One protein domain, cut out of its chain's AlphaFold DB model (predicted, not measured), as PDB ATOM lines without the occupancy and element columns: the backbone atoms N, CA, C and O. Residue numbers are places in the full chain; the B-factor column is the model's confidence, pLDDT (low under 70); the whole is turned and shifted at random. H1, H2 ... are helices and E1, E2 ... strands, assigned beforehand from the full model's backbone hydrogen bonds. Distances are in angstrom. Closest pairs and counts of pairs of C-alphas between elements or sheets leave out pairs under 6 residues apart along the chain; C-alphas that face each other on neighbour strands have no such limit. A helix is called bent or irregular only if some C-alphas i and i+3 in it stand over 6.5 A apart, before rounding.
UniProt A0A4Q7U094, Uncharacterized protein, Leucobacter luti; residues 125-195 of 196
ATOM      1  N   ARG A 125      31.226  19.364 -35.917       78.56
ATOM      2  CA  ARG A 125      30.115  20.064 -35.253       78.56
ATOM      3  C   ARG A 125      29.915  21.436 -35.893       78.56
ATOM      4  O   ARG A 125      30.862  22.214 -35.951       78.56
ATOM      5  N   ILE A 126      28.688  21.726 -36.304       78.75
ATOM      6  CA  ILE A 126      28.260  23.043 -36.781       78.75
ATOM      7  C   ILE A 126      27.964  23.899 -35.551       78.75
ATOM      8  O   ILE A 126      27.225  23.475 -34.657       78.75
ATOM      9  N   ARG A 127      28.579  25.081 -35.471       76.75
ATOM     10  CA  ARG A 127      28.429  25.994 -34.321       76.75
ATOM     11  C   ARG A 127      27.601  27.225 -34.656       76.75
ATOM     12  O   ARG A 127      27.170  27.925 -33.751       76.75
ATOM     13  N   GLU A 128      27.392  27.481 -35.936       73.06
ATOM     14  CA  GLU A 128      26.744  28.676 -36.457       73.06
ATOM     15  C   GLU A 128      25.222  28.523 -36.540       73.06
ATOM     16  O   GLU A 128      24.508  29.521 -36.570       73.06
ATOM     17  N   LEU A 129      24.720  27.284 -36.558       77.25
ATOM     18  CA  LEU A 129      23.306  26.973 -36.748       77.25
ATOM     19  C   LEU A 129      22.757  26.117 -35.608       77.25
ATOM     20  O   LEU A 129      23.378  25.146 -35.165       77.25
ATOM     21  N   MET A 130      21.558  26.484 -35.162       80.19
ATOM     22  CA  MET A 130      20.768  25.698 -34.221       80.19
ATOM     23  C   MET A 130      20.003  24.612 -34.976       80.19
ATOM     24  O   MET A 130      19.622  24.782 -36.133       80.19
ATOM     25  N   CYS A 131      19.767  23.481 -34.321       83.44
ATOM     26  CA  CYS A 131      18.857  22.470 -34.842       83.44
ATOM     27  C   CYS A 131      17.428  23.028 -34.895       83.44
ATOM     28  O   CYS A 131      16.964  23.574 -33.903       83.44
ATOM     29  N   GLY A 132      16.714  22.842 -36.008       81.44
ATOM     30  CA  GLY A 132      15.324  23.303 -36.139       81.44
ATOM     31  C   GLY A 132      14.313  22.592 -35.228       81.44
ATOM     32  O   GLY A 132      13.222  23.108 -35.046       81.44
ATOM     33  N   GLU A 133      14.671  21.440 -34.649       85.56
ATOM     34  CA  GLU A 133      13.780  20.657 -33.776       85.56
ATOM     35  C   GLU A 133      14.024  20.938 -32.286       85.56
ATOM     36  O   GLU A 133      13.096  21.196 -31.530       85.56
ATOM     37  N   CYS A 134      15.284  20.872 -31.836       88.25
ATOM     38  CA  CYS A 134      15.624  21.062 -30.421       88.25
ATOM     39  C   CYS A 134      16.220  22.437 -30.100       88.25
ATOM     40  O   CYS A 134      16.575  22.671 -28.948       88.25
ATOM     41  N   GLU A 135      16.394  23.303 -31.103       84.56
ATOM     42  CA  GLU A 135      16.936  24.669 -30.987       84.56
ATOM     43  C   GLU A 135      18.318  24.757 -30.309       84.56
ATOM     44  O   GLU A 135      18.756  25.808 -29.851       84.56
ATOM     45  N   GLN A 136      19.059  23.648 -30.268       83.06
ATOM     46  CA  GLN A 136      20.399  23.577 -29.685       83.06
ATOM     47  C   GLN A 136      21.486  23.559 -30.769       83.06
ATOM     48  O   GLN A 136      21.287  23.060 -31.879       83.06
ATOM     49  N   PHE A 137      22.680  24.064 -30.435       80.25
ATOM     50  CA  PHE A 137      23.874  24.064 -31.301       80.25
ATOM     51  C   PHE A 137      24.558  22.697 -31.349       80.25
ATOM     52  O   PHE A 137      25.716  22.527 -30.960       80.25
ATOM     53  N   THR A 138      23.820  21.677 -31.747       83.88
ATOM     54  CA  THR A 138      24.206  20.269 -31.615       83.88
ATOM     55  C   THR A 138      24.296  19.538 -32.951       83.88
ATOM     56  O   THR A 138      24.487  18.320 -32.982       83.88
ATOM     57  N   LEU A 139      24.192  20.276 -34.056       83.00
ATOM     58  CA  LEU A 139      24.310  19.738 -35.402       83.00
ATOM     59  C   LEU A 139      25.746  19.285 -35.689       83.00
ATOM     60  O   LEU A 139      26.718  19.950 -35.334       83.00
ATOM     61  N   THR A 140      25.878  18.130 -36.329       84.12
ATOM     62  CA  THR A 140      27.149  17.505 -36.695       84.12
ATOM     63  C   THR A 140      27.061  16.968 -38.116       84.12
ATOM     64  O   THR A 140      26.252  16.077 -38.382       84.12
ATOM     65  N   VAL A 141      27.914  17.468 -39.008       83.31
ATOM     66  CA  VAL A 141      28.116  16.912 -40.350       83.31
ATOM     67  C   VAL A 141      28.892  15.616 -40.211       83.31
ATOM     68  O   VAL A 141      29.959  15.599 -39.600       83.31
ATOM     69  N   ARG A 142      28.367  14.534 -40.770       81.19
ATOM     70  CA  ARG A 142      29.051  13.254 -40.902       81.19
ATOM     71  C   ARG A 142      29.391  13.035 -42.374       81.19
ATOM     72  O   ARG A 142      28.488  13.135 -43.202       81.19
ATOM     73  N   PRO A 143      30.657  12.751 -42.687       77.12
ATOM     74  CA  PRO A 143      31.076  12.463 -44.049       77.12
ATOM     75  C   PRO A 143      30.577  11.085 -44.502       77.12
ATOM     76  O   PRO A 143      30.220  10.259 -43.649       77.12
ATOM     77  N   PRO A 144      30.556  10.838 -45.824       80.38
ATOM     78  CA  PRO A 144      30.181   9.549 -46.386       80.38
ATOM     79  C   PRO A 144      31.124   8.454 -45.889       80.38
ATOM     80  O   PRO A 144      32.335   8.656 -45.802       80.38
ATOM     81  N   ARG A 145      30.564   7.293 -45.542       72.50
ATOM     82  CA  ARG A 145      31.348   6.160 -45.016       72.50
ATOM     83  C   ARG A 145      31.753   5.155 -46.085       72.50
ATOM     84  O   ARG A 145      32.684   4.387 -45.868       72.50
ATOM     85  N   PHE A 146      31.038   5.144 -47.203       73.56
ATOM     86  CA  PHE A 146      31.229   4.203 -48.298       73.56
ATOM     87  C   PHE A 146      31.209   4.940 -49.636       73.56
ATOM     88  O   PHE A 146      30.672   6.042 -49.752       73.56
ATOM     89  N   GLU A 147      31.790   4.324 -50.657       56.84
ATOM     90  CA  GLU A 147      31.748   4.845 -52.020       56.84
ATOM     91  C   GLU A 147      30.291   4.867 -52.524       56.84
ATOM     92  O   GLU A 147      29.598   3.850 -52.480       56.84
ATOM     93  N   GLY A 148      29.806   6.043 -52.937       70.00
ATOM     94  CA  GLY A 148      28.399   6.276 -53.299       70.00
ATOM     95  C   GLY A 148      27.485   6.729 -52.149       70.00
ATOM     96  O   GLY A 148      26.304   6.969 -52.384       70.00
ATOM     97  N   ASP A 149      28.009   6.865 -50.929       76.50
ATOM     98  CA  ASP A 149      27.307   7.497 -49.805       76.50
ATOM     99  C   ASP A 149      27.433   9.032 -49.882       76.50
ATOM    100  O   ASP A 149      28.355   9.570 -50.503       76.50
ATOM    101  N   HIS A 150      26.520   9.754 -49.230       75.25
ATOM    102  CA  HIS A 150      26.531  11.218 -49.178       75.25
ATOM    103  C   HIS A 150      26.734  11.713 -47.745       75.25
ATOM    104  O   HIS A 150      26.324  11.078 -46.775       75.25
ATOM    105  N   SER A 151      27.350  12.886 -47.599       80.25
ATOM    106  CA  SER A 151      27.443  13.554 -46.300       80.25
ATOM    107  C   SER A 151      26.045  13.831 -45.733       80.25
ATOM    108  O   SER A 151      25.156  14.304 -46.443       80.25
ATOM    109  N   ILE A 152      25.866  13.588 -44.434       86.75
ATOM    110  CA  ILE A 152      24.605  13.828 -43.718       86.75
ATOM    111  C   ILE A 152      24.834  14.738 -42.517       86.75
ATOM    112  O   ILE A 152      25.845  14.627 -41.825       86.75
ATOM    113  N   VAL A 153      23.877  15.601 -42.201       85.94
ATOM    114  CA  VAL A 153      23.911  16.395 -40.969       85.94
ATOM    115  C   VAL A 153      22.988  15.752 -39.946       85.94
ATOM    116  O   VAL A 153      21.846  15.411 -40.233       85.94
ATOM    117  N   THR A 154      23.500  15.557 -38.735       87.81
ATOM    118  CA  THR A 154      22.791  14.876 -37.646       87.81
ATOM    119  C   THR A 154      22.815  15.715 -36.378       87.81
ATOM    120  O   THR A 154      23.836  16.309 -36.042       87.81
ATOM    121  N   CYS A 155      21.703  15.753 -35.654       87.62
ATOM    122  CA  CYS A 155      21.607  16.353 -34.329       87.62
ATOM    123  C   CYS A 155      21.637  15.273 -33.238       87.62
ATOM    124  O   CYS A 155      21.224  14.136 -33.467       87.62
ATOM    125  N   THR A 156      22.041  15.629 -32.015       86.62
ATOM    126  CA  THR A 156      21.929  14.732 -30.847       86.62
ATOM    127  C   THR A 156      20.484  14.387 -30.489       86.62
ATOM    128  O   THR A 156      20.262  13.324 -29.923       86.62
ATOM    129  N   CYS A 157      19.500  15.219 -30.857       85.25
ATOM    130  CA  CYS A 157      18.077  14.905 -30.675       85.25
ATOM    131  C   CYS A 157      17.544  13.847 -31.660       85.25
ATOM    132  O   CYS A 157      16.397  13.432 -31.545       85.25
ATOM    133  N   GLY A 158      18.357  13.410 -32.631       85.69
ATOM    134  CA  GLY A 158      17.969  12.425 -33.642       85.69
ATOM    135  C   GLY A 158      17.544  13.021 -34.984       85.69
ATOM    136  O   GLY A 158      17.411  12.268 -35.945       85.69
ATOM    137  N   TYR A 159      17.405  14.346 -35.083       87.94
ATOM    138  CA  TYR A 159      17.119  15.029 -36.345       87.94
ATOM    139  C   TYR A 159      18.232  14.808 -37.380       87.94
ATOM    140  O   TYR A 159      19.422  14.814 -37.036       87.94
ATOM    141  N   ARG A 160      17.847  14.597 -38.641       88.81
ATOM    142  CA  ARG A 160      18.755  14.342 -39.764       88.81
ATOM    143  C   ARG A 160      18.323  15.152 -40.977       88.81
ATOM    144  O   ARG A 160      17.130  15.268 -41.219       88.81
ATOM    145  N   MET A 161      19.295  15.643 -41.730       87.69
ATOM    146  CA  MET A 161      19.090  16.307 -43.016       87.69
ATOM    147  C   MET A 161      20.232  15.945 -43.969       87.69
ATOM    148  O   MET A 161      21.327  15.566 -43.527       87.69
ATOM    149  N   THR A 162      19.983  16.054 -45.267       88.19
ATOM    150  CA  THR A 162      21.029  15.920 -46.287       88.19
ATOM    151  C   THR A 162      21.897  17.179 -46.336       88.19
ATOM    152  O   THR A 162      21.541  18.224 -45.784       88.19
ATOM    153  N   MET A 163      23.061  17.105 -46.990       79.62
ATOM    154  CA  MET A 163      23.860  18.315 -47.211       79.62
ATOM    155  C   MET A 163      23.169  19.330 -48.124       79.62
ATOM    156  O   MET A 163      23.325  20.520 -47.891       79.62
ATOM    157  N   GLU A 164      22.366  18.893 -49.095       80.44
ATOM    158  CA  GLU A 164      21.615  19.808 -49.969       80.44
ATOM    159  C   GLU A 164      20.583  20.623 -49.175       80.44
ATOM    160  O   GLU A 164      20.489  21.840 -49.327       80.44
ATOM    161  N   GLU A 165      19.846  19.970 -48.271       83.00
ATOM    162  CA  GLU A 165      18.907  20.635 -47.360       83.00
ATOM    163  C   GLU A 165      19.636  21.607 -46.422       83.00
ATOM    164  O   GLU A 165      19.181  22.729 -46.187       83.00
ATOM    165  N   PHE A 166      20.800  21.200 -45.912       84.19
ATOM    166  CA  PHE A 166      21.632  22.050 -45.068       84.19
ATOM    167  C   PHE A 166      22.151  23.290 -45.813       84.19
ATOM    168  O   PHE A 166      22.103  24.393 -45.271       84.19
ATOM    169  N   GLU A 167      22.619  23.138 -47.052       81.38
ATOM    170  CA  GLU A 167      23.110  24.241 -47.884       81.38
ATOM    171  C   GLU A 167      22.010  25.262 -48.181       81.38
ATOM    172  O   GLU A 167      22.232  26.466 -48.040       81.38
ATOM    173  N   GLN A 168      20.798  24.796 -48.494       82.69
ATOM    174  CA  GLN A 168      19.643  25.674 -48.695       82.69
ATOM    175  C   GLN A 168      19.317  26.492 -47.437       82.69
ATOM    176  O   GLN A 168      19.064  27.697 -47.530       82.69
ATOM    177  N   LEU A 169      19.368  25.864 -46.256       82.19
ATOM    178  CA  LEU A 169      19.168  26.554 -44.979       82.19
ATOM    179  C   LEU A 169      20.255  27.606 -44.733       82.19
ATOM    180  O   LEU A 169      19.938  28.751 -44.409       82.19
ATOM    181  N   VAL A 170      21.528  27.252 -44.922       82.44
ATOM    182  CA  VAL A 170      22.658  28.185 -44.772       82.44
ATOM    183  C   VAL A 170      22.491  29.399 -45.689       82.44
ATOM    184  O   VAL A 170      22.699  30.532 -45.251       82.44
ATOM    185  N   ASP A 171      22.095  29.186 -46.942       81.31
ATOM    186  CA  ASP A 171      21.899  30.263 -47.913       81.31
ATOM    187  C   ASP A 171      20.738  31.190 -47.548       81.31
ATOM    188  O   ASP A 171      20.836  32.405 -47.743       81.31
ATOM    189  N   MET A 172      19.654  30.654 -46.979       83.12
ATOM    190  CA  MET A 172      18.576  31.475 -46.428       83.12
ATOM    191  C   MET A 172      19.071  32.341 -45.265       83.12
ATOM    192  O   MET A 172      18.881  33.557 -45.292       83.12
ATOM    193  N   PHE A 173      19.778  31.752 -44.296       80.56
ATOM    194  CA  PHE A 173      20.314  32.492 -43.148       80.56
ATOM    195  C   PHE A 173      21.312  33.582 -43.559       80.56
ATOM    196  O   PHE A 173      21.293  34.682 -43.005       80.56
ATOM    197  N   LYS A 174      22.168  33.313 -44.555       78.00
ATOM    198  CA  LYS A 174      23.094  34.318 -45.100       78.00
ATOM    199  C   LYS A 174      22.350  35.498 -45.722       78.00
ATOM    200  O   LYS A 174      22.698  36.641 -45.437       78.00
ATOM    201  N   LYS A 175      21.314  35.234 -46.526       82.56
ATOM    202  CA  LYS A 175      20.488  36.288 -47.140       82.56
ATOM    203  C   LYS A 175      19.810  37.158 -46.081       82.56
ATOM    204  O   LYS A 175      19.849  38.381 -46.189       82.56
ATOM    205  N   GLU A 176      19.256  36.547 -45.036       82.31
ATOM    206  CA  GLU A 176      18.633  37.287 -43.934       82.31
ATOM    207  C   GLU A 176      19.633  38.155 -43.157       82.31
ATOM    208  O   GLU A 176      19.336  39.311 -42.834       82.31
ATOM    209  N   ASP A 177      20.830  37.636 -42.865       81.69
ATOM    210  CA  ASP A 177      21.864  38.405 -42.167       81.69
ATOM    211  C   ASP A 177      22.379  39.578 -43.019       81.69
ATOM    212  O   ASP A 177      22.555  40.691 -42.510       81.69
ATOM    213  N   ASP A 178      22.547  39.367 -44.326       82.75
ATOM    214  CA  ASP A 178      22.931  40.414 -45.274       82.75
ATOM    215  C   ASP A 178      21.862  41.507 -45.389       82.75
ATOM    216  O   ASP A 178      22.186  42.700 -45.359       82.75
ATOM    217  N   ASP A 179      20.582  41.138 -45.449       86.75
ATOM    218  CA  ASP A 179      19.478  42.097 -45.474       86.75
ATOM    219  C   ASP A 179      19.382  42.885 -44.162       86.75
ATOM    220  O   ASP A 179      19.203  44.112 -44.168       86.75
ATOM    221  N   ARG A 180      19.606  42.225 -43.019       83.25
ATOM    222  CA  ARG A 180      19.680  42.884 -41.710       83.25
ATOM    223  C   ARG A 180      20.842  43.876 -41.642       83.25
ATOM    224  O   ARG A 180      20.647  45.004 -41.178       83.25
ATOM    225  N   LYS A 181      22.029  43.499 -42.128       84.00
ATOM    226  CA  LYS A 181      23.207  44.382 -42.222       84.00
ATOM    227  C   LYS A 181      22.956  45.570 -43.149       84.00
ATOM    228  O   LYS A 181      23.318  46.701 -42.825       84.00
ATOM    229  N   ARG A 182      22.300  45.353 -44.291       85.31
ATOM    230  CA  ARG A 182      21.920  46.434 -45.217       85.31
ATOM    231  C   ARG A 182      20.956  47.418 -44.564       85.31
ATOM    232  O   ARG A 182      21.151  48.627 -44.692       85.31
ATOM    233  N   LYS A 183      19.958  46.919 -43.828       87.00
ATOM    234  CA  LYS A 183      18.986  47.753 -43.114       87.00
ATOM    235  C   LYS A 183      19.649  48.589 -42.018       87.00
ATOM    236  O   LYS A 183      19.464  49.803 -41.996       87.00
ATOM    237  N   THR A 184      20.495  47.986 -41.183       86.75
ATOM    238  CA  THR A 184      21.224  48.719 -40.131       86.75
ATOM    239  C   THR A 184      22.178  49.768 -40.706       86.75
ATOM    240  O   THR A 184      22.238  50.885 -40.193       86.75
ATOM    241  N   LEU A 185      22.868  49.472 -41.816       84.00
ATOM    242  CA  LEU A 185      23.704  50.449 -42.526       84.00
ATOM    243  C   LEU A 185      22.885  51.607 -43.115       84.00
ATOM    244  O   LEU A 185      23.320  52.761 -43.059       84.00
ATOM    245  N   ALA A 186      21.709  51.325 -43.680       84.56
ATOM    246  CA  ALA A 186      20.809  52.346 -44.210       84.56
ATOM    247  C   ALA A 186      20.264  53.258 -43.096       84.56
ATOM    248  O   ALA A 186      20.297  54.485 -43.235       84.56
ATOM    249  N   ASP A 187      19.852  52.677 -41.969       84.25
ATOM    250  CA  ASP A 187      19.362  53.413 -40.802       84.25
ATOM    251  C   ASP A 187      20.467  54.282 -40.176       84.25
ATOM    252  O   ASP A 187      20.242  55.464 -39.893       84.25
ATOM    253  N   ALA A 188      21.696  53.763 -40.070       83.00
ATOM    254  CA  ALA A 188      22.858  54.515 -39.590       83.00
ATOM    255  C   ALA A 188      23.245  55.687 -40.516       83.00
ATOM    256  O   ALA A 188      23.645  56.759 -40.056       83.00
ATOM    257  N   ARG A 189      23.109  55.525 -41.839       81.75
ATOM    258  CA  ARG A 189      23.309  56.629 -42.797       81.75
ATOM    259  C   ARG A 189      22.217  57.692 -42.666       81.75
ATOM    260  O   ARG A 189      22.507  58.884 -42.780       81.75
ATOM    261  N   ARG A 190      20.972  57.278 -42.411       79.50
ATOM    262  CA  ARG A 190      19.827  58.185 -42.250       79.50
ATOM    263  C   ARG A 190      19.912  59.002 -40.959       79.50
ATOM    264  O   ARG A 190      19.559  60.178 -40.987       79.50
ATOM    265  N   SER A 191      20.401  58.424 -39.860       75.88
ATOM    266  CA  SER A 191      20.603  59.148 -38.596       75.88
ATOM    267  C   SER A 191      21.728  60.187 -38.686       75.88
ATOM    268  O   SER A 191      21.553  61.315 -38.222       75.88
ATOM    269  N   ARG A 192      22.835  59.874 -39.379       75.94
ATOM    270  CA  ARG A 192      23.923  60.841 -39.631       75.94
ATOM    271  C   ARG A 192      23.476  62.039 -40.468       75.94
ATOM    272  O   ARG A 192      23.843  63.159 -40.143       75.94
ATOM    273  N   ARG A 193      22.647  61.831 -41.499       73.00
ATOM    274  CA  ARG A 193      22.113  62.925 -42.338       73.00
ATOM    275  C   ARG A 193      21.130  63.857 -41.624       73.00
ATOM    276  O   ARG A 193      20.909  64.947 -42.117       73.00
ATOM    277  N   LYS A 194      20.506  63.426 -40.524       68.94
ATOM    278  CA  LYS A 194      19.582  64.262 -39.735       68.94
ATOM    279  C   LYS A 194      20.280  65.083 -38.645       68.94
ATOM    280  O   LYS A 194      19.628  65.908 -38.022       68.94
ATOM    281  N   SER A 195      21.559  64.807 -38.385       62.38
ATOM    282  CA  SER A 195      22.355  65.455 -37.331       62.38
ATOM    283  C   SER A 195      23.350  66.487 -37.888       62.38
ATOM    284  O   SER A 195      24.156  67.016 -37.130       62.38
TER     285      SER A 195
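AT A GLANCE: This is residues 125 to 195 of the 196 residues of an uncharacterized protein of Leucobacter luti (UniProt A0A4Q7U094). What does this model look like? It is a small head, built of a three-stranded sheet and loops, from which one long helix, H1, runs out as an arm; residues 174 to 195, of which 174 to 193 belong to H1, stick out free of the head. What is it made of? The printed part has 71 residues with three named strands and one named helix, in the order E1 E2 E3 H1, and its class is mixed, helices and strands. The sheet has the order E1 - E2 - E3, antiparallel throughout. How large is it? It is extended, with a radius of gyration of the C-alphas of 17.8 A, and it spans 62 by 25 by 15 A, the arm making most of the length.

HOW THE PARTS SIT: How is the sheet joined? E1, residues 140 to 142, E2, residues 152 to 154, and E3, residues 160 to 162, form a meander, each strand the antiparallel neighbour of the one before. In the hairpin of E1 and E2, at 146 degrees between directions, N 142 and O 152 are within hydrogen-bond range at 2.7 A; in the hairpin of E2 and E3, at 158 degrees, N 153 and O 161 are within range at 2.9 A. Which strands stay apart? The edge strands E1 and E3 are apart. How does the helix meet the sheet? H1, residues 163 to 193, is on the sheet but only grazes it, with its residues 163 to 166; the closest C-alphas of E2 and H1 are those of Ile 152 and Met 163, 5.7 A apart. In H1 every O i to N i+4 pair is within hydrogen-bond range.

IN THESE COORDINATES: Where are the strands? E1 begins at C-alpha 140, at (27.149, 17.505, -36.695); from first to last C-alpha E1 measures 6.3 A, E2 6.4 A and E3 7.1 A. Where does the helix run? H1 goes from C-alpha 163 at (23.860, 18.315, -47.211) to C-alpha 193 at (22.113, 62.925, -42.338), a length of 44.9 A, and it is not bent.

THE WHOLE: How far does the printed part reach? The two C-alphas farthest apart are those of Glu 147 and Ser 195, at 63.1 A; without residues 174 to 195, the body spans 32 by 23 by 15 A. How are the parts linked? The printed part has no cut, the links E2 to E3 and E3 to H1 are tight, and E1 to E2 is short. Residues 125 to 139 hold no named element. Where is confidence low? The mean pLDDT of the printed part is 81.2, and residue 147 and residues 194 to 195 are under 70.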